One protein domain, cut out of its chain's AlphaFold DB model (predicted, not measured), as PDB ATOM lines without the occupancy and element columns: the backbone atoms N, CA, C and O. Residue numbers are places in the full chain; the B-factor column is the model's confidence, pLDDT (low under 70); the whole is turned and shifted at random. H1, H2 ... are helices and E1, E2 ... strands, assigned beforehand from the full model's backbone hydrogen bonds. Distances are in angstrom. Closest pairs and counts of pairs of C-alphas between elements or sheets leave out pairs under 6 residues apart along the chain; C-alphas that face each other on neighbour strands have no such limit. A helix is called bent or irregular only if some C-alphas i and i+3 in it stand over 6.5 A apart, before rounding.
ATOM      1  N   GLY A   4     112.413  67.812  89.128       68.25
ATOM      2  CA  GLY A   4     111.037  67.492  88.740       68.25
ATOM      3  C   GLY A   4     110.932  66.621  87.486       68.25
ATOM      4  O   GLY A   4     110.163  65.668  87.490       68.25
ATOM      5  N   ASN A   5     111.735  66.871  86.446       71.69
ATOM      6  CA  ASN A   5     111.733  66.024  85.246       71.69
ATOM      7  C   ASN A   5     112.382  64.652  85.518       71.69
ATOM      8  O   ASN A   5     112.006  63.638  84.935       71.69
ATOM      9  N   LEU A   6     113.348  64.597  86.438       71.38
ATOM     10  CA  LEU A   6     113.952  63.335  86.863       71.38
ATOM     11  C   LEU A   6     112.965  62.465  87.659       71.38
ATOM     12  O   LEU A   6     112.926  61.254  87.452       71.38
ATOM     13  N   LEU A   7     112.169  63.083  88.537       71.38
ATOM     14  CA  LEU A   7     111.223  62.397  89.420       71.38
ATOM     15  C   LEU A   7     109.868  62.098  88.765       71.38
ATOM     16  O   LEU A   7     109.270  61.070  89.064       71.38
ATOM     17  N   PHE A   8     109.380  62.986  87.896       70.19
ATOM     18  CA  PHE A   8     107.990  62.980  87.417       70.19
ATOM     19  C   PHE A   8     107.862  63.135  85.900       70.19
ATOM     20  O   PHE A   8     106.756  63.274  85.388       70.19
ATOM     21  N   GLY A   9     108.983  63.208  85.186       64.56
ATOM     22  CA  GLY A   9     109.036  63.719  83.827       64.56
ATOM     23  C   GLY A   9     108.966  62.675  82.722       64.56
ATOM     24  O   GLY A   9     109.878  61.857  82.565       64.56
ATOM     25  N   HIS A  10     107.941  62.792  81.880       70.31
ATOM     26  CA  HIS A  10     107.841  62.086  80.596       70.31
ATOM     27  C   HIS A  10     108.565  62.809  79.450       70.31
ATOM     28  O   HIS A  10     108.676  62.260  78.352       70.31
ATOM     29  N   SER A  11     109.074  64.030  79.672       69.31
ATOM     30  CA  SER A  11     109.840  64.743  78.650       69.31
ATOM     31  C   SER A  11     111.244  64.153  78.563       69.31
ATOM     32  O   SER A  11     112.202  64.549  79.230       69.31
ATOM     33  N   ARG A  12     111.345  63.117  77.736       76.06
ATOM     34  CA  ARG A  12     112.603  62.514  77.319       76.06
ATOM     35  C   ARG A  12     112.579  62.363  75.812       76.06
ATOM     36  O   ARG A  12     111.547  62.078  75.207       76.06
ATOM     37  N   GLY A  13     113.734  62.566  75.210       79.31
ATOM     38  CA  GLY A  13     113.919  62.420  73.782       79.31
ATOM     39  C   GLY A  13     115.401  62.392  73.440       79.31
ATOM     40  O   GLY A  13     116.239  62.654  74.305       79.31
ATOM     41  N   PRO A  14     115.728  62.054  72.187       89.69
ATOM     42  CA  PRO A  14     117.111  61.920  71.746       89.69
ATOM     43  C   PRO A  14     117.859  63.259  71.709       89.69
ATOM     44  O   PRO A  14     119.085  63.267  71.814       89.69
ATOM     45  N   HIS A  15     117.144  64.384  71.591       94.31
ATOM     46  CA  HIS A  15     117.751  65.702  71.429       94.31
ATOM     47  C   HIS A  15     117.207  66.694  72.466       94.31
ATOM     48  O   HIS A  15     116.064  67.135  72.331       94.31
ATOM     49  N   PRO A  16     117.982  67.059  73.507       93.31
ATOM     50  CA  PRO A  16     117.584  68.124  74.421       93.31
ATOM     51  C   PRO A  16     117.494  69.458  73.672       93.31
ATOM     52  O   PRO A  16     118.332  69.765  72.823       93.31
ATOM     53  N   VAL A  17     116.483  70.257  73.997       91.81
ATOM     54  CA  VAL A  17     116.317  71.612  73.465       91.81
ATOM     55  C   VAL A  17     117.146  72.579  74.301       91.81
ATOM     56  O   VAL A  17     116.909  72.755  75.497       91.81
ATOM     57  N   ASP A  18     118.096  73.249  73.656       89.00
ATOM     58  CA  ASP A  18     118.785  74.384  74.255       89.00
ATOM     59  C   ASP A  18     117.869  75.615  74.238       89.00
ATOM     60  O   ASP A  18     117.678  76.262  73.206       89.00
ATOM     61  N   ARG A  19     117.314  75.952  75.406       84.69
ATOM     62  CA  ARG A  19     116.437  77.118  75.605       84.69
ATOM     63  C   ARG A  19     117.100  78.469  75.304       84.69
ATOM     64  O   ARG A  19     116.386  79.456  75.158       84.69
ATOM     65  N   SER A  20     118.434  78.525  75.282       80.12
ATOM     66  CA  SER A  20     119.199  79.739  74.971       80.12
ATOM     67  C   SER A  20     119.484  79.895  73.473       80.12
ATOM     68  O   SER A  20     119.961  80.948  73.033       80.12
ATOM     69  N   SER A  21     119.166  78.860  72.686       85.31
ATOM     70  CA  SER A  21     119.420  78.835  71.253       85.31
ATOM     71  C   SER A  21     118.445  79.730  70.473       85.31
ATOM     72  O   SER A  21     117.249  79.762  70.778       85.31
ATOM     73  N   PRO A  22     118.900  80.349  69.364       85.88
ATOM     74  CA  PRO A  22     118.022  81.089  68.453       85.88
ATOM     75  C   PRO A  22     116.869  80.253  67.876       85.88
ATOM     76  O   PRO A  22     115.855  80.795  67.445       85.88
ATOM     77  N   ALA A  23     117.021  78.926  67.828       92.25
ATOM     78  CA  ALA A  23     115.983  78.024  67.350       92.25
ATOM     79  C   ALA A  23     114.821  77.905  68.349       92.25
ATOM     80  O   ALA A  23     113.658  77.953  67.946       92.25
ATOM     81  N   ALA A  24     115.134  77.790  69.645       90.88
ATOM     82  CA  ALA A  24     114.137  77.799  70.710       90.88
ATOM     83  C   ALA A  24     113.414  79.150  70.793       90.88
ATOM     84  O   ALA A  24     112.200  79.168  70.995       90.88
ATOM     85  N   ASP A  25     114.131  80.256  70.569       85.81
ATOM     86  CA  ASP A  25     113.544  81.593  70.439       85.81
ATOM     87  C   ASP A  25     112.530  81.649  69.303       85.81
ATOM     88  O   ASP A  25     111.352  81.896  69.541       85.81
ATOM     89  N   LEU A  26     112.958  81.312  68.081       89.94
ATOM     90  CA  LEU A  26     112.098  81.373  66.901       89.94
ATOM     91  C   LEU A  26     110.828  80.529  67.059       89.94
ATOM     92  O   LEU A  26     109.750  80.919  66.603       89.94
ATOM     93  N   LEU A  27     110.946  79.355  67.680       93.12
ATOM     94  CA  LEU A  27     109.792  78.504  67.940       93.12
ATOM     95  C   LEU A  27     108.891  79.087  69.039       93.12
ATOM     96  O   LEU A  27     107.677  79.056  68.878       93.12
ATOM     97  N   SER A  28     109.459  79.658  70.105       89.38
ATOM     98  CA  SER A  28     108.687  80.340  71.157       89.38
ATOM     99  C   SER A  28     107.917  81.533  70.604       89.38
ATOM    100  O   SER A  28     106.715  81.628  70.837       89.38
ATOM    101  N   ASP A  29     108.570  82.370  69.797       87.19
ATOM    102  CA  ASP A  29     107.939  83.498  69.111       87.19
ATOM    103  C   ASP A  29     106.813  83.002  68.201       87.19
ATOM    104  O   ASP A  29     105.714  83.543  68.202       87.19
ATOM    105  N   THR A  30     107.041  81.905  67.477       93.38
ATOM    106  CA  THR A  30     106.014  81.303  66.618       93.38
ATOM    107  C   THR A  30     104.791  80.839  67.419       93.38
ATOM    108  O   THR A  30     103.670  81.082  66.986       93.38
ATOM    109  N   LEU A  31     104.970  80.199  68.580       92.81
ATOM    110  CA  LEU A  31     103.848  79.804  69.446       92.81
ATOM    111  C   LEU A  31     103.123  81.026  70.028       92.81
ATOM    112  O   LEU A  31     101.892  81.050  70.068       92.81
ATOM    113  N   ALA A  32     103.874  82.059  70.411       87.94
ATOM    114  CA  ALA A  32     103.313  83.293  70.937       87.94
ATOM    115  C   ALA A  32     102.496  84.060  69.884       87.94
ATOM    116  O   ALA A  32     101.381  84.486  70.169       87.94
ATOM    117  N   GLU A  33     103.001  84.172  68.652       90.56
ATOM    118  CA  GLU A  33     102.304  84.784  67.510       90.56
ATOM    119  C   GLU A  33     101.052  84.001  67.087       90.56
ATOM    120  O   GLU A  33     100.120  84.577  66.521       90.56
ATOM    121  N   LEU A  34     101.008  82.696  67.372       93.81
ATOM    122  CA  LEU A  34      99.801  81.878  67.244       93.81
ATOM    123  C   LEU A  34      98.803  82.117  68.384       93.81
ATOM    124  O   LEU A  34      97.724  81.542  68.350       93.81
ATOM    125  N   GLY A  35      99.126  82.926  69.393       92.19
ATOM    126  CA  GLY A  35      98.260  83.150  70.549       92.19
ATOM    127  C   GLY A  35      98.177  81.937  71.475       92.19
ATOM    128  O   GLY A  35      97.129  81.704  72.075       92.19
ATOM    129  N   VAL A  36      99.256  81.154  71.584       92.25
ATOM    130  CA  VAL A  36      99.355  79.992  72.480       92.25
ATOM    131  C   VAL A  36     100.414  80.247  73.551       92.25
ATOM    132  O   VAL A  36     101.515  80.710  73.260       92.25
ATOM    133  N   ASP A  37     100.081  79.974  74.809       87.69
ATOM    134  CA  ASP A  37     100.961  80.186  75.953       87.69
ATOM    135  C   ASP A  37     101.978  79.042  76.159       87.69
ATOM    136  O   ASP A  37     101.943  77.992  75.512       87.69
ATOM    137  N   GLY A  38     102.899  79.230  77.110       82.31
ATOM    138  CA  GLY A  38     103.915  78.227  77.453       82.31
ATOM    139  C   GLY A  38     103.358  76.930  78.059       82.31
ATOM    140  O   GLY A  38     104.105  75.959  78.201       82.31
ATOM    141  N   TYR A  39     102.067  76.891  78.401       86.12
ATOM    142  CA  TYR A  39     101.355  75.707  78.880       86.12
ATOM    143  C   TYR A  39     100.602  74.982  77.760       86.12
ATOM    144  O   TYR A  39      99.965  73.962  78.023       86.12
ATOM    145  N   GLY A  40     100.688  75.460  76.516       89.25
ATOM    146  CA  GLY A  40      99.996  74.871  75.376       89.25
ATOM    147  C   GLY A  40      98.496  75.165  75.350       89.25
ATOM    148  O   GLY A  40      97.737  74.389  74.769       89.25
ATOM    149  N   ARG A  41      98.057  76.249  75.999       91.12
ATOM    150  CA  ARG A  41      96.676  76.753  75.989       91.12
ATOM    151  C   ARG A  41      96.597  78.038  75.171       91.12
ATOM    152  O   ARG A  41      97.614  78.688  74.950       91.12
ATOM    153  N   ARG A  42      95.402  78.433  74.722       91.62
ATOM    154  CA  ARG A  42      95.232  79.783  74.166       91.62
ATOM    155  C   ARG A  42      95.619  80.816  75.216       91.62
ATOM    156  O   ARG A  42      95.335  80.640  76.398       91.62
ATOM    157  N   MET A  43      96.259  81.882  74.760       89.50
ATOM    158  CA  MET A  43      96.482  83.053  75.590       89.50
ATOM    159  C   MET A  43      95.148  83.653  76.035       89.50
ATOM    160  O   MET A  43      94.132  83.540  75.346       89.50
ATOM    161  N   ASP A  44      95.176  84.295  77.193       82.50
ATOM    162  CA  ASP A  44      94.057  85.045  77.736       82.50
ATOM    163  C   ASP A  44      93.794  86.339  76.949       82.50
ATOM    164  O   ASP A  44      94.638  86.834  76.196       82.50
ATOM    165  N   ASP A  45      92.614  86.924  77.167       77.12
ATOM    166  CA  ASP A  45      92.161  88.130  76.460       77.12
ATOM    167  C   ASP A  45      93.125  89.317  76.619       77.12
ATOM    168  O   ASP A  45      93.218  90.155  75.722       77.12
ATOM    169  N   SER A  46      93.898  89.369  77.714       74.56
ATOM    170  CA  SER A  46      94.881  90.435  77.962       74.56
ATOM    171  C   SER A  46      95.992  90.490  76.900       74.56
ATOM    172  O   SER A  46      96.554  91.552  76.624       74.56
ATOM    173  N   ARG A  47      96.274  89.357  76.249       72.50
ATOM    174  CA  ARG A  47      97.318  89.193  75.223       72.50
ATOM    175  C   ARG A  47      96.762  89.182  73.800       72.50
ATOM    176  O   ARG A  47      97.517  89.178  72.822       72.50
ATOM    177  N   LEU A  48      95.441  89.221  73.669       80.62
ATOM    178  CA  LEU A  48      94.734  89.262  72.402       80.62
ATOM    179  C   LEU A  48      94.252  90.694  72.112       80.62
ATOM    180  O   LEU A  48      94.051  91.529  72.992       80.62
ATOM    181  N   ARG A  49      94.130  91.025  70.829       81.81
ATOM    182  CA  ARG A  49      93.477  92.249  70.327       81.81
ATOM    183  C   ARG A  49      91.967  92.060  70.186       81.81
ATOM    184  O   ARG A  49      91.238  93.030  70.016       81.81
ATOM    185  N   GLY A  50      91.511  90.812  70.207       84.31
ATOM    186  CA  GLY A  50      90.121  90.428  70.041       84.31
ATOM    187  C   GLY A  50      89.964  88.908  69.968       84.31
ATOM    188  O   GLY A  50      90.959  88.184  70.022       84.31
ATOM    189  N   PRO A  51      88.723  88.417  69.816       85.75
ATOM    190  CA  PRO A  51      88.435  86.990  69.824       85.75
ATOM    191  C   PRO A  51      89.108  86.285  68.645       85.75
ATOM    192  O   PRO A  51      88.894  86.640  67.483       85.75
ATOM    193  N   VAL A  52      89.905  85.264  68.951       88.94
ATOM    194  CA  VAL A  52      90.563  84.432  67.944       88.94
ATOM    195  C   VAL A  52      89.539  83.488  67.292       88.94
ATOM    196  O   VAL A  52      88.810  82.806  68.011       88.94
ATOM    197  N   PRO A  53      89.474  83.397  65.949       90.75
ATOM    198  CA  PRO A  53      88.517  82.517  65.282       90.75
ATOM    199  C   PRO A  53      88.779  81.027  65.548       90.75
ATOM    200  O   PRO A  53      89.855  80.519  65.219       90.75
ATOM    201  N   ASP A  54      87.745  80.298  65.985       93.25
ATOM    202  CA  ASP A  54      87.830  78.854  66.278       93.25
ATOM    203  C   ASP A  54      88.193  77.978  65.068       93.25
ATOM    204  O   ASP A  54      88.675  76.851  65.181       93.25
ATOM    205  N   ARG A  55      87.973  78.510  63.862       94.12
ATOM    206  CA  ARG A  55      88.383  77.856  62.616       94.12
ATOM    207  C   ARG A  55      89.905  77.808  62.425       94.12
ATOM    208  O   ARG A  55      90.354  77.048  61.577       94.12
ATOM    209  N   VAL A  56      90.673  78.622  63.161       96.00
ATOM    210  CA  VAL A  56      92.143  78.702  63.062       96.00
ATOM    211  C   VAL A  56      92.819  78.119  64.298       96.00
ATOM    212  O   VAL A  56      93.751  77.336  64.157       96.00
ATOM    213  N   LEU A  57      92.344  78.451  65.496       96.31
ATOM    214  CA  LEU A  57      92.731  77.760  66.727       96.31
ATOM    215  C   LEU A  57      91.502  77.042  67.249       96.31
ATOM    216  O   LEU A  57      90.491  77.690  67.434       96.31
ATOM    217  N   SER A  58      91.572  75.742  67.496       95.69
ATOM    218  CA  SER A  58      90.486  74.984  68.119       95.69
ATOM    219  C   SER A  58      90.964  74.504  69.471       95.69
ATOM    220  O   SER A  58      92.012  73.865  69.553       95.69
ATOM    221  N   ASP A  59      90.195  74.770  70.525       94.75
ATOM    222  CA  ASP A  59      90.521  74.189  71.822       94.75
ATOM    223  C   ASP A  59      90.267  72.688  71.772       94.75
ATOM    224  O   ASP A  59      89.401  72.190  71.049       94.75
ATOM    225  N   THR A  60      91.077  71.973  72.531       93.50
ATOM    226  CA  THR A  60      90.928  70.552  72.816       93.50
ATOM    227  C   THR A  60      90.937  70.393  74.330       93.50
ATOM    228  O   THR A  60      91.346  71.306  75.057       93.50
ATOM    229  N   ASP A  61      90.581  69.214  74.825       88.69
ATOM    230  CA  ASP A  61      90.588  68.931  76.265       88.69
ATOM    231  C   ASP A  61      91.946  69.275  76.916       88.69
ATOM    232  O   ASP A  61      92.036  69.728  78.066       88.69
ATOM    233  N   ARG A  62      93.033  69.167  76.142       87.88
ATOM    234  CA  ARG A  62      94.408  69.266  76.638       87.88
ATOM    235  C   ARG A  62      95.289  70.312  75.975       87.88
ATOM    236  O   ARG A  62      96.465  70.385  76.314       87.88
ATOM    237  N   GLY A  63      94.759  71.141  75.091       94.31
ATOM    238  CA  GLY A  63      95.543  72.187  74.445       94.31
ATOM    239  C   GLY A  63      94.834  72.774  73.242       94.31
ATOM    240  O   GLY A  63      93.626  72.988  73.301       94.31
ATOM    241  N   VAL A  64      95.565  73.008  72.158       96.75
ATOM    242  CA  VAL A  64      95.076  73.729  70.981       96.75
ATOM    243  C   VAL A  64      95.504  73.026  69.695       96.75
ATOM    244  O   VAL A  64      96.682  72.733  69.482       96.75
ATOM    245  N   ASP A  65      94.543  72.805  68.806       97.88
ATOM    246  CA  ASP A  65      94.799  72.463  67.411       97.88
ATOM    247  C   ASP A  65      94.938  73.750  66.593       97.88
ATOM    248  O   ASP A  65      94.044  74.597  66.592       97.88
ATOM    249  N   VAL A  66      96.030  73.867  65.842       98.12
ATOM    250  CA  VAL A  66      96.259  74.953  64.885       98.12
ATOM    251  C   VAL A  66      95.832  74.470  63.510       98.12
ATOM    252  O   VAL A  66      96.315  73.439  63.035       98.12
ATOM    253  N   ARG A  67      94.934  75.198  62.854       98.25
ATOM    254  CA  ARG A  67      94.314  74.813  61.588       98.25
ATOM    255  C   ARG A  67      94.597  75.819  60.492       98.25
ATOM    256  O   ARG A  67      94.708  77.023  60.713       98.25
ATOM    257  N   ASP A  68      94.686  75.292  59.286       97.94
ATOM    258  CA  ASP A  68      94.711  76.080  58.073       97.94
ATOM    259  C   ASP A  68      93.333  76.742  57.871       97.94
ATOM    260  O   ASP A  68      92.320  76.034  57.860       97.94
ATOM    261  N   PRO A  69      93.262  78.080  57.739       96.38
ATOM    262  CA  PRO A  69      91.994  78.809  57.708       96.38
ATOM    263  C   PRO A  69      91.136  78.504  56.472       96.38
ATOM    264  O   PRO A  69      89.922  78.710  56.524       96.38
ATOM    265  N   ASP A  70      91.756  78.039  55.384       96.44
ATOM    266  CA  ASP A  70      91.101  77.835  54.092       96.44
ATOM    267  C   ASP A  70      90.661  76.376  53.917       96.44
ATOM    268  O   ASP A  70      89.550  76.099  53.467       96.44
ATOM    269  N   SER A  71      91.520  75.430  54.301       97.25
ATOM    270  CA  SER A  71      91.276  73.990  54.147       97.25
ATOM    271  C   SER A  71      90.732  73.306  55.403       97.25
ATOM    272  O   SER A  71      90.250  72.176  55.321       97.25
ATOM    273  N   GLY A  72      90.843  73.936  56.577       96.88
ATOM    274  CA  GLY A  72      90.483  73.342  57.870       96.88
ATOM    275  C   GLY A  72      91.423  72.223  58.338       96.88
ATOM    276  O   GLY A  72      91.191  71.630  59.394       96.88
ATOM    277  N   ARG A  73      92.485  71.923  57.579       97.56
ATOM    278  CA  ARG A  73      93.482  70.899  57.911       97.56
ATOM    279  C   ARG A  73      94.265  71.301  59.162       97.56
ATOM    280  O   ARG A  73      94.707  72.440  59.271       97.56
ATOM    281  N   THR A  74      94.510  70.357  60.070       98.25
ATOM    282  CA  THR A  74      95.407  70.570  61.217       98.25
ATOM    283  C   THR A  74      96.851  70.755  60.742       98.25
ATOM    284  O   THR A  74      97.428  69.854  60.136       98.25
ATOM    285  N   LEU A  75      97.431  71.919  61.036       98.56
ATOM    286  CA  LEU A  75      98.827  72.279  60.777       98.56
ATOM    287  C   LEU A  75      99.740  71.907  61.948       98.56
ATOM    288  O   LEU A  75     100.867  71.462  61.737       98.56
ATOM    289  N   ALA A  76      99.252  72.079  63.177       98.38
ATOM    290  CA  ALA A  76      99.944  71.651  64.384       98.38
ATOM    291  C   ALA A  76      98.976  71.243  65.488       98.38
ATOM    292  O   ALA A  76      97.823  71.673  65.514       98.38
ATOM    293  N   ARG A  77      99.483  70.436  66.417       98.00
ATOM    294  CA  ARG A  77      98.815  70.122  67.682       98.00
ATOM    295  C   ARG A  77      99.706  70.549  68.823       98.00
ATOM    296  O   ARG A  77     100.878  70.175  68.845       98.00
ATOM    297  N   ILE A  78      99.150  71.308  69.752       96.94
ATOM    298  CA  ILE A  78      99.849  71.792  70.934       96.94
ATOM    299  C   ILE A  78      99.100  71.266  72.156       96.94
ATOM    300  O   ILE A  78      97.890  71.430  72.256       96.94
ATOM    301  N   ARG A  79      99.800  70.603  73.076       95.06
ATOM    302  CA  ARG A  79      99.238  69.962  74.267       95.06
ATOM    303  C   ARG A  79      99.982  70.400  75.517       95.06
ATOM    304  O   ARG A  79     101.214  70.413  75.567       95.06
ATOM    305  N   ALA A  80      99.216  70.656  76.564       91.69
ATOM    306  CA  ALA A  80      99.717  70.823  77.912       91.69
ATOM    307  C   ALA A  80     100.395  69.546  78.418       91.69
ATOM    308  O   ALA A  80     100.034  68.427  78.041       91.69
ATOM    309  N   TYR A  81     101.354  69.721  79.326       89.06
ATOM    310  CA  TYR A  81     102.009  68.613  80.015       89.06
ATOM    311  C   TYR A  81     101.001  67.712  80.755       89.06
ATOM    312  O   TYR A  81     100.002  68.203  81.286       89.06
ATOM    313  N   TRP A  82     101.253  66.397  80.776       88.12
ATOM    314  CA  TRP A  82     100.412  65.430  81.488       88.12
ATOM    315  C   TRP A  82     100.837  65.298  82.946       88.12
ATOM    316  O   TRP A  82     101.976  64.945  83.233       88.12
ATOM    317  N   TRP A  83      99.898  65.559  83.851       85.06
ATOM    318  CA  TRP A  83     100.086  65.440  85.299       85.06
ATOM    319  C   TRP A  83      99.423  64.196  85.904       85.06
ATOM    320  O   TRP A  83      99.447  64.040  87.122       85.06
ATOM    321  N   GLY A  84      98.764  63.382  85.076       84.50
ATOM    322  CA  GLY A  84      98.013  62.212  85.514       84.50
ATOM    323  C   GLY A  84      98.884  60.968  85.662       84.50
ATOM    324  O   GLY A  84     100.080  61.053  85.936       84.50
ATOM    325  N   ASP A  85      98.259  59.807  85.484       83.62
ATOM    326  CA  ASP A  85      98.923  58.514  85.621       83.62
ATOM    327  C   ASP A  85      99.994  58.325  84.524       83.62
ATOM    328  O   ASP A  85      99.680  58.518  83.344       83.62
ATOM    329  N   PRO A  86     101.246  57.974  84.870       80.88
ATOM    330  CA  PRO A  86     102.296  57.710  83.890       80.88
ATOM    331  C   PRO A  86     101.983  56.571  82.908       80.88
ATOM    332  O   PRO A  86     102.561  56.558  81.820       80.88
ATOM    333  N   ASP A  87     101.100  55.638  83.276       85.25
ATOM    334  CA  ASP A  87     100.701  54.506  82.434       85.25
ATOM    335  C   ASP A  87      99.558  54.862  81.463       85.25
ATOM    336  O   ASP A  87      99.195  54.057  80.597       85.25
ATOM    337  N   ASP A  88      98.996  56.071  81.566       88.12
ATOM    338  CA  ASP A  88      97.996  56.558  80.623       88.12
ATOM    339  C   ASP A  88      98.629  56.733  79.226       88.12
ATOM    340  O   ASP A  88      99.678  57.380  79.103       88.12
ATOM    341  N   PRO A  89      98.016  56.212  78.141       87.50
ATOM    342  CA  PRO A  89      98.485  56.445  76.775       87.50
ATOM    343  C   PRO A  89      98.735  57.922  76.449       87.50
ATOM    344  O   PRO A  89      99.602  58.244  75.632       87.50
ATOM    345  N   GLU A  90      98.005  58.831  77.093       85.88
ATOM    346  CA  GLU A  90      98.196  60.264  76.932       85.88
ATOM    347  C   GLU A  90      99.551  60.774  77.442       85.88
ATOM    348  O   GLU A  90     100.061  61.767  76.914       85.88
ATOM    349  N   ALA A  91     100.160  60.110  78.429       86.19
ATOM    350  CA  ALA A  91     101.481  60.459  78.953       86.19
ATOM    351  C   ALA A  91     102.584  60.329  77.886       86.19
ATOM    352  O   ALA A  91     103.614  61.002  77.961       86.19
ATOM    353  N   ALA A  92     102.365  59.486  76.869       87.75
ATOM    354  CA  ALA A  92     103.311  59.247  75.780       87.75
ATOM    355  C   ALA A  92     103.196  60.257  74.621       87.75
ATOM    356  O   ALA A  92     104.080  60.309  73.751       87.75
ATOM    357  N   LEU A  93     102.120  61.051  74.580       92.44
ATOM    358  CA  LEU A  93     101.870  61.985  73.485       92.44
ATOM    359  C   LEU A  93     102.818  63.197  73.543       92.44
ATOM    360  O   LEU A  93     103.112  63.716  74.619       92.44
ATOM    361  N   PRO A  94     103.291  63.692  72.387       94.25
ATOM    362  CA  PRO A  94     104.097  64.906  72.327       94.25
ATOM    363  C   PRO A  94     103.287  66.163  72.671       94.25
ATOM    364  O   PRO A  94     102.079  66.253  72.426       94.25
ATOM    365  N   ASN A  95     103.993  67.168  73.186       95.38
ATOM    366  CA  ASN A  95     103.432  68.470  73.515       95.38
ATOM    367  C   ASN A  95     103.283  69.381  72.295       95.38
ATOM    368  O   ASN A  95     102.366  70.186  72.255       95.38
ATOM    369  N   LEU A  96     104.154  69.258  71.298       96.56
ATOM    370  CA  LEU A  96     104.013  69.936  70.014       96.56
ATOM    371  C   LEU A  96     104.234  68.931  68.893       96.56
ATOM    372  O   LEU A  96     105.216  68.192  68.907       96.56
ATOM    373  N   GLU A  97     103.347  68.952  67.908       97.75
ATOM    374  CA  GLU A  97     103.500  68.240  66.643       97.75
ATOM    375  C   GLU A  97     103.296  69.213  65.491       97.75
ATOM    376  O   GLU A  97     102.249  69.854  65.413       97.75
ATOM    377  N   VAL A  98     104.261  69.275  64.574       98.25
ATOM    378  CA  VAL A  98     104.140  69.982  63.293       98.25
ATOM    379  C   VAL A  98     104.460  68.981  62.177       98.25
ATOM    380  O   VAL A  98     105.623  68.865  61.774       98.25
ATOM    381  N   PRO A  99     103.463  68.210  61.693       97.38
ATOM    382  CA  PRO A  99     103.699  67.079  60.793       97.38
ATOM    383  C   PRO A  99     104.465  67.455  59.519       97.38
ATOM    384  O   PRO A  99     105.452  66.808  59.185       97.38
ATOM    385  N   ASP A 100     104.083  68.556  58.866       97.31
ATOM    386  CA  ASP A 100     104.716  69.020  57.620       97.31
ATOM    387  C   ASP A 100     106.172  69.484  57.817       97.31
ATOM    388  O   ASP A 100     106.939  69.575  56.858       97.31
ATOM    389  N   ALA A 101     106.574  69.781  59.057       96.81
ATOM    390  CA  ALA A 101     107.951  70.127  59.397       96.81
ATOM    391  C   ALA A 101     108.777  68.922  59.873       96.81
ATOM    392  O   ALA A 101     109.999  69.059  60.014       96.81
ATOM    393  N   GLY A 102     108.124  67.777  60.118       96.69
ATOM    394  CA  GLY A 102     108.725  66.606  60.753       96.69
ATOM    395  C   GLY A 102     109.277  66.930  62.140       96.69
ATOM    396  O   GLY A 102     110.391  66.519  62.444       96.69
ATOM    397  N   LEU A 103     108.557  67.749  62.916       97.00
ATOM    398  CA  LEU A 103     108.985  68.200  64.239       97.00
ATOM    399  C   LEU A 103     107.994  67.730  65.299       97.00
ATOM    400  O   LEU A 103     106.815  68.100  65.258       97.00
ATOM    401  N   THR A 104     108.496  66.994  66.288       97.00
ATOM    402  CA  THR A 104     107.782  66.735  67.537       97.00
ATOM    403  C   THR A 104     108.610  67.166  68.736       97.00
ATOM    404  O   THR A 104     109.823  66.967  68.794       97.00
ATOM    405  N   VAL A 105     107.951  67.777  69.718       95.19
ATOM    406  CA  VAL A 105     108.602  68.267  70.935       95.19
ATOM    407  C   VAL A 105     107.831  67.801  72.160       95.19
ATOM    408  O   VAL A 105     106.601  67.824  72.193       95.19
ATOM    409  N   ARG A 106     108.571  67.375  73.181       93.69
ATOM    410  CA  ARG A 106     108.087  67.019  74.517       93.69
ATOM    411  C   ARG A 106     108.713  67.977  75.521       93.69
ATOM    412  O   ARG A 106     109.916  68.191  75.452       93.69
ATOM    413  N   TRP A 107     107.957  68.526  76.461       91.31
ATOM    414  CA  TRP A 107     108.489  69.393  77.519       91.31
ATOM    415  C   TRP A 107     107.859  69.078  78.864       91.31
ATOM    416  O   TRP A 107     106.722  68.620  78.932       91.31
ATOM    417  N   TYR A 108     108.598  69.329  79.941       85.56
ATOM    418  CA  TYR A 108     108.079  69.180  81.293       85.56
ATOM    419  C   TYR A 108     107.439  70.488  81.736       85.56
ATOM    420  O   TYR A 108     108.105  71.519  81.798       85.56
ATOM    421  N   LYS A 109     106.157  70.427  82.108       82.88
ATOM    422  CA  LYS A 109     105.363  71.524  82.684       82.88
ATOM    423  C   LYS A 109     105.160  72.758  81.782       82.88
ATOM    424  O   LYS A 109     104.006  73.102  81.548       82.88
ATOM    425  N   TYR A 110     106.214  73.403  81.281       82.06
ATOM    426  CA  TYR A 110     106.137  74.569  80.393       82.06
ATOM    427  C   TYR A 110     107.258  74.590  79.350       82.06
ATOM    428  O   TYR A 110     108.417  74.270  79.620       82.06
ATOM    429  N   TRP A 111     106.908  75.030  78.148       85.50
ATOM    430  CA  TRP A 111     107.862  75.296  77.079       85.50
ATOM    431  C   TRP A 111     108.726  76.536  77.401       85.50
ATOM    432  O   TRP A 111     108.200  77.498  77.965       85.50
ATOM    433  N   PRO A 112     110.027  76.578  77.036       78.94
ATOM    434  CA  PRO A 112     110.911  75.484  76.602       78.94
ATOM    435  C   PRO A 112     111.711  74.806  77.741       78.94
ATOM    436  O   PRO A 112     112.766  74.223  77.480       78.94
ATOM    437  N   ARG A 113     111.291  74.885  79.014       80.62
ATOM    438  CA  ARG A 113     112.068  74.303  80.135       80.62
ATOM    439  C   ARG A 113     112.021  72.775  80.077       80.62
ATOM    440  O   ARG A 113     110.957  72.174  79.975       80.62
ATOM    441  N   ASP A 114     113.206  72.162  80.134       84.00
ATOM    442  CA  ASP A 114     113.399  70.707  80.071       84.00
ATOM    443  C   ASP A 114     112.636  70.055  78.899       84.00
ATOM    444  O   ASP A 114     111.898  69.074  79.061       84.00
ATOM    445  N   ALA A 115     112.804  70.639  77.711       90.19
ATOM    446  CA  ALA A 115     112.211  70.147  76.480       90.19
ATOM    447  C   ALA A 115     113.175  69.273  75.664       90.19
ATOM    448  O   ALA A 115     114.394  69.435  75.713       90.19
ATOM    449  N   TYR A 116     112.606  68.349  74.896       93.25
ATOM    450  CA  TYR A 116     113.299  67.421  74.015       93.25
ATOM    451  C   TYR A 116     112.559  67.327  72.690       93.25
ATOM    452  O   TYR A 116     111.335  67.197  72.664       93.25
ATOM    453  N   ALA A 117     113.311  67.344  71.600       94.56
ATOM    454  CA  ALA A 117     112.796  67.153  70.258       94.56
ATOM    455  C   ALA A 117     113.168  65.760  69.717       94.56
ATOM    456  O   ALA A 117     114.099  65.104  70.200       94.56
ATOM    457  N   ASP A 118     112.411  65.294  68.728       95.31
ATOM    458  CA  ASP A 118     112.710  64.080  67.959       95.31
ATOM    459  C   ASP A 118     113.874  64.251  66.980       95.31
ATOM    460  O   ASP A 118     114.543  63.276  66.645       95.31
ATOM    461  N   ILE A 119     114.148  65.492  66.580       95.12
ATOM    462  CA  ILE A 119     115.297  65.908  65.773       95.12
ATOM    463  C   ILE A 119     116.081  67.023  66.487       95.12
ATOM    464  O   ILE A 119     115.526  67.687  67.363       95.12
ATOM    465  N   PRO A 120     117.349  67.290  66.125       96.31
ATOM    466  CA  PRO A 120     118.053  68.469  66.621       96.31
ATOM    467  C   PRO A 120     117.261  69.748  66.319       96.31
ATOM    468  O   PRO A 120     116.942  70.030  65.160       96.31
ATOM    469  N   LEU A 121     116.936  70.524  67.358       95.94
ATOM    470  CA  LEU A 121     116.252  71.802  67.182       95.94
ATOM    471  C   LEU A 121     117.273  72.887  66.827       95.94
ATOM    472  O   LEU A 121     117.824  73.558  67.695       95.94
ATOM    473  N   ASP A 122     117.517  73.038  65.531       95.69
ATOM    474  CA  ASP A 122     118.347  74.093  64.954       95.69
ATOM    475  C   ASP A 122     117.485  75.176  64.257       95.69
ATOM    476  O   ASP A 122     116.262  75.016  64.106       95.69
ATOM    477  N   PRO A 123     118.076  76.308  63.816       94.31
ATOM    478  CA  PRO A 123     117.322  77.363  63.138       94.31
ATOM    479  C   PRO A 123     116.601  76.893  61.866       94.31
ATOM    480  O   PRO A 123     115.557  77.442  61.506       94.31
ATOM    481  N   ALA A 124     117.117  75.869  61.179       96.56
ATOM    482  CA  ALA A 124     116.482  75.330  59.984       96.56
ATOM    483  C   ALA A 124     115.218  74.530  60.333       96.56
ATOM    484  O   ALA A 124     114.206  74.675  59.640       96.56
ATOM    485  N   ALA A 125     115.247  73.726  61.398       97.12
ATOM    486  CA  ALA A 125     114.102  72.988  61.922       97.12
ATOM    487  C   ALA A 125     113.003  73.931  62.425       97.12
ATOM    488  O   ALA A 125     111.858  73.827  61.976       97.12
ATOM    489  N   ALA A 126     113.356  74.918  63.255       96.75
ATOM    490  CA  ALA A 126     112.419  75.949  63.704       96.75
ATOM    491  C   ALA A 126     111.836  76.742  62.515       96.75
ATOM    492  O   ALA A 126     110.629  76.971  62.434       96.75
ATOM    493  N   GLY A 127     112.667  77.073  61.520       97.19
ATOM    494  CA  GLY A 127     112.224  77.725  60.289       97.19
ATOM    495  C   GLY A 127     111.264  76.875  59.443       97.19
ATOM    496  O   GLY A 127     110.336  77.427  58.850       97.19
ATOM    497  N   ARG A 128     111.441  75.545  59.381       98.06
ATOM    498  CA  ARG A 128     110.471  74.637  58.732       98.06
ATOM    499  C   ARG A 128     109.131  74.655  59.461       98.06
ATOM    500  O   ARG A 128     108.109  74.801  58.798       98.06
ATOM    501  N   ALA A 129     109.146  74.572  60.793       98.06
ATOM    502  CA  ALA A 129     107.933  74.635  61.608       98.06
ATOM    503  C   ALA A 129     107.168  75.945  61.381       98.06
ATOM    504  O   ALA A 129     105.986  75.922  61.048       98.06
ATOM    505  N   ARG A 130     107.862  77.088  61.435       98.00
ATOM    506  CA  ARG A 130     107.257  78.398  61.156       98.00
ATOM    507  C   ARG A 130     106.655  78.486  59.753       98.00
ATOM    508  O   ARG A 130     105.553  79.001  59.597       98.00
ATOM    509  N   ARG A 131     107.338  77.963  58.725       98.44
ATOM    510  CA  ARG A 131     106.799  77.926  57.352       98.44
ATOM    511  C   ARG A 131     105.543  77.064  57.239       98.44
ATOM    512  O   ARG A 131     104.600  77.490  56.583       98.44
ATOM    513  N   ALA A 132     105.516  75.903  57.891       98.38
ATOM    514  CA  ALA A 132     104.329  75.045  57.931       98.38
ATOM    515  C   ALA A 132     103.131  75.739  58.610       98.38
ATOM    516  O   ALA A 132     101.986  75.507  58.234       98.38
ATOM    517  N   LEU A 133     103.398  76.632  59.567       98.38
ATOM    518  CA  LEU A 133     102.385  77.371  60.329       98.38
ATOM    519  C   LEU A 133     102.022  78.737  59.725       98.38
ATOM    520  O   LEU A 133     101.128  79.413  60.233       98.38
ATOM    521  N   ALA A 134     102.667  79.141  58.628       98.06
ATOM    522  CA  ALA A 134     102.488  80.457  58.013       98.06
ATOM    523  C   ALA A 134     101.026  80.823  57.673       98.06
ATOM    524  O   ALA A 134     100.660  81.981  57.901       98.06
ATOM    525  N   PRO A 135     100.164  79.905  57.183       98.06
ATOM    526  CA  PRO A 135      98.757  80.228  56.930       98.06
ATOM    527  C   PRO A 135      98.008  80.662  58.199       98.06
ATOM    528  O   PRO A 135      97.321  81.685  58.188       98.06
ATOM    529  N   ALA A 136      98.193  79.935  59.306       97.62
ATOM    530  CA  ALA A 136      97.580  80.266  60.591       97.62
ATOM    531  C   ALA A 136      98.158  81.562  61.177       97.62
ATOM    532  O   ALA A 136      97.394  82.438  61.571       97.62
ATOM    533  N   LEU A 137      99.486  81.735  61.146       96.25
ATOM    534  CA  LEU A 137     100.151  82.967  61.594       96.25
ATOM    535  C   LEU A 137      99.585  84.206  60.886       96.25
ATOM    536  O   LEU A 137      99.227  85.193  61.526       96.25
ATOM    537  N   LYS A 138      99.430  84.141  59.557       95.69
ATOM    538  CA  LYS A 138      98.849  85.234  58.767       95.69
ATOM    539  C   LYS A 138      97.401  85.531  59.169       95.69
ATOM    540  O   LYS A 138      97.023  86.697  59.243       95.69
ATOM    541  N   ALA A 139      96.594  84.499  59.409       95.69
ATOM    542  CA  ALA A 139      95.194  84.657  59.798       95.69
ATOM    543  C   ALA A 139      95.025  85.204  61.225       95.69
ATOM    544  O   ALA A 139      94.069  85.933  61.485       95.69
ATOM    545  N   LEU A 140      95.950  84.877  62.131       94.31
ATOM    546  CA  LEU A 140      95.927  85.293  63.536       94.31
ATOM    547  C   LEU A 140      96.569  86.658  63.782       94.31
ATOM    548  O   LEU A 140      96.292  87.278  64.808       94.31
ATOM    549  N   ALA A 141      97.358  87.167  62.834       92.06
ATOM    550  CA  ALA A 141      98.064  88.437  62.970       92.06
ATOM    551  C   ALA A 141      97.197  89.626  63.458       92.06
ATOM    552  O   ALA A 141      97.695  90.387  64.288       92.06
ATOM    553  N   PRO A 142      95.924  89.797  63.035       91.81
ATOM    554  CA  PRO A 142      95.061  90.875  63.530       91.81
ATOM    555  C   PRO A 142      94.564  90.690  64.973       91.81
ATOM    556  O   PRO A 142      94.134  91.662  65.590       91.81
TER     557      PRO A 142
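Overview. This is residues 4 to 142 of the 240 residues of an uncharacterized protein of Bifidobacterium myosotis (UniProt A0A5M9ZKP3). Picture a twisted wall of six antiparallel strands with one long helix, H4, lying across one face of it, while H2 runs side by side with H4 and the opposite face bears no named helix. The small helix H1 lies out at one end of the longest axis, and a long link without named elements, residues 34 to 56, leads from H2 to E1 at one edge of the sheet. You have 139 printed residues with four named helices and six named strands, in the order H1 H2 E1 E2 E3 H3 E4 E5 E6 H4; the sheet runs E1 E2 E3 E4 E5 E6, all antiparallel. The class is mixed, helices and strands, with under half of the residues in named elements. The whole is compact, with a radius of gyration of the C-alphas of 14.3 A and spans of 41 by 32 by 28 A.

Arrangement. Start with H1, residues 4 to 8, which is apart from H2, residues 22 to 33. Past the long link you reach E1, residues 57 to 60, an edge strand, which forms a hairpin with E2, residues 63 to 67; look there for N 58 and O 65, 2.9 A apart and within hydrogen-bond range. E2 forms a hairpin with E3, residues 74 to 79, at 170 degrees between directions, with N 64 and O 78 at 2.8 A. These three strands are a meander, each the antiparallel neighbour of the one before. H3, residues 89 to 92, is not on the sheet and touches no helix. E4, residues 96 to 98, is the antiparallel neighbour of E3, with N 97 and O 77 at 2.9 A. A second meander joins E4, E5, residues 103 to 107, and E6, residues 115 to 117; check N 105 and O 96, 2.9 A, then N 106 and O 116, 2.8 A. E5 is staggered, pairing with E4 over residues 103 to 105 and with E6 over 105 to 107. Residues 15 to 16 pair, antiparallel, with residues 116 to 117 of E6, the other edge strand. H4, residues 123 to 140, is on the sheet at a height of 9.7 A, two layers with helices on one face. It runs across the strands, at 88 degrees to E5 on the local plane, and the closest C-alphas of E3 and H4 are those of Leu 75 and Leu 133, 6.2 A apart. H2 and H4 touch, closest at the C-alphas of Ala 23 and Pro 123, 4.5 A apart, and run the same way at a shallow tilt of 11 degrees. In H1 and H2 every O i to N i+4 pair is within hydrogen-bond range, in H4 12 of 14 are, and H3 is too short for such a pair.

Along the chain. Find C-alpha 4 at (111.037, 67.492, 88.740), where H1 begins its five residues. H2 runs 16.2 A from Pro 22 to Glu 33. Find C-alpha 57 at (92.731, 77.760, 66.727); from there E1 runs 9.6 A, and after it E2 covers 13.2 A and E3 13.6 A. H3 has four residues, E4 three, E5 runs 13.3 A and E6 has three. H4 spans 22.8 A and ends at C-alpha 140, (95.927, 85.293, 63.536); it is irregular, with C-alphas 132 and 135 7.7 A apart, and has a kink of 61 degrees near residue 133.

Size, cuts and confidence. The two C-alphas farthest apart are those of Leu 7 and Asp 70, at 43.5 A. The printed part, residues 4 to 142, has no cut. Two links are long: H1 to H2, 13 residues, and H2 to E1, 23 residues. The mean pLDDT of the printed part is 90.2; look for values under 70 at residues 4, 9 and 11.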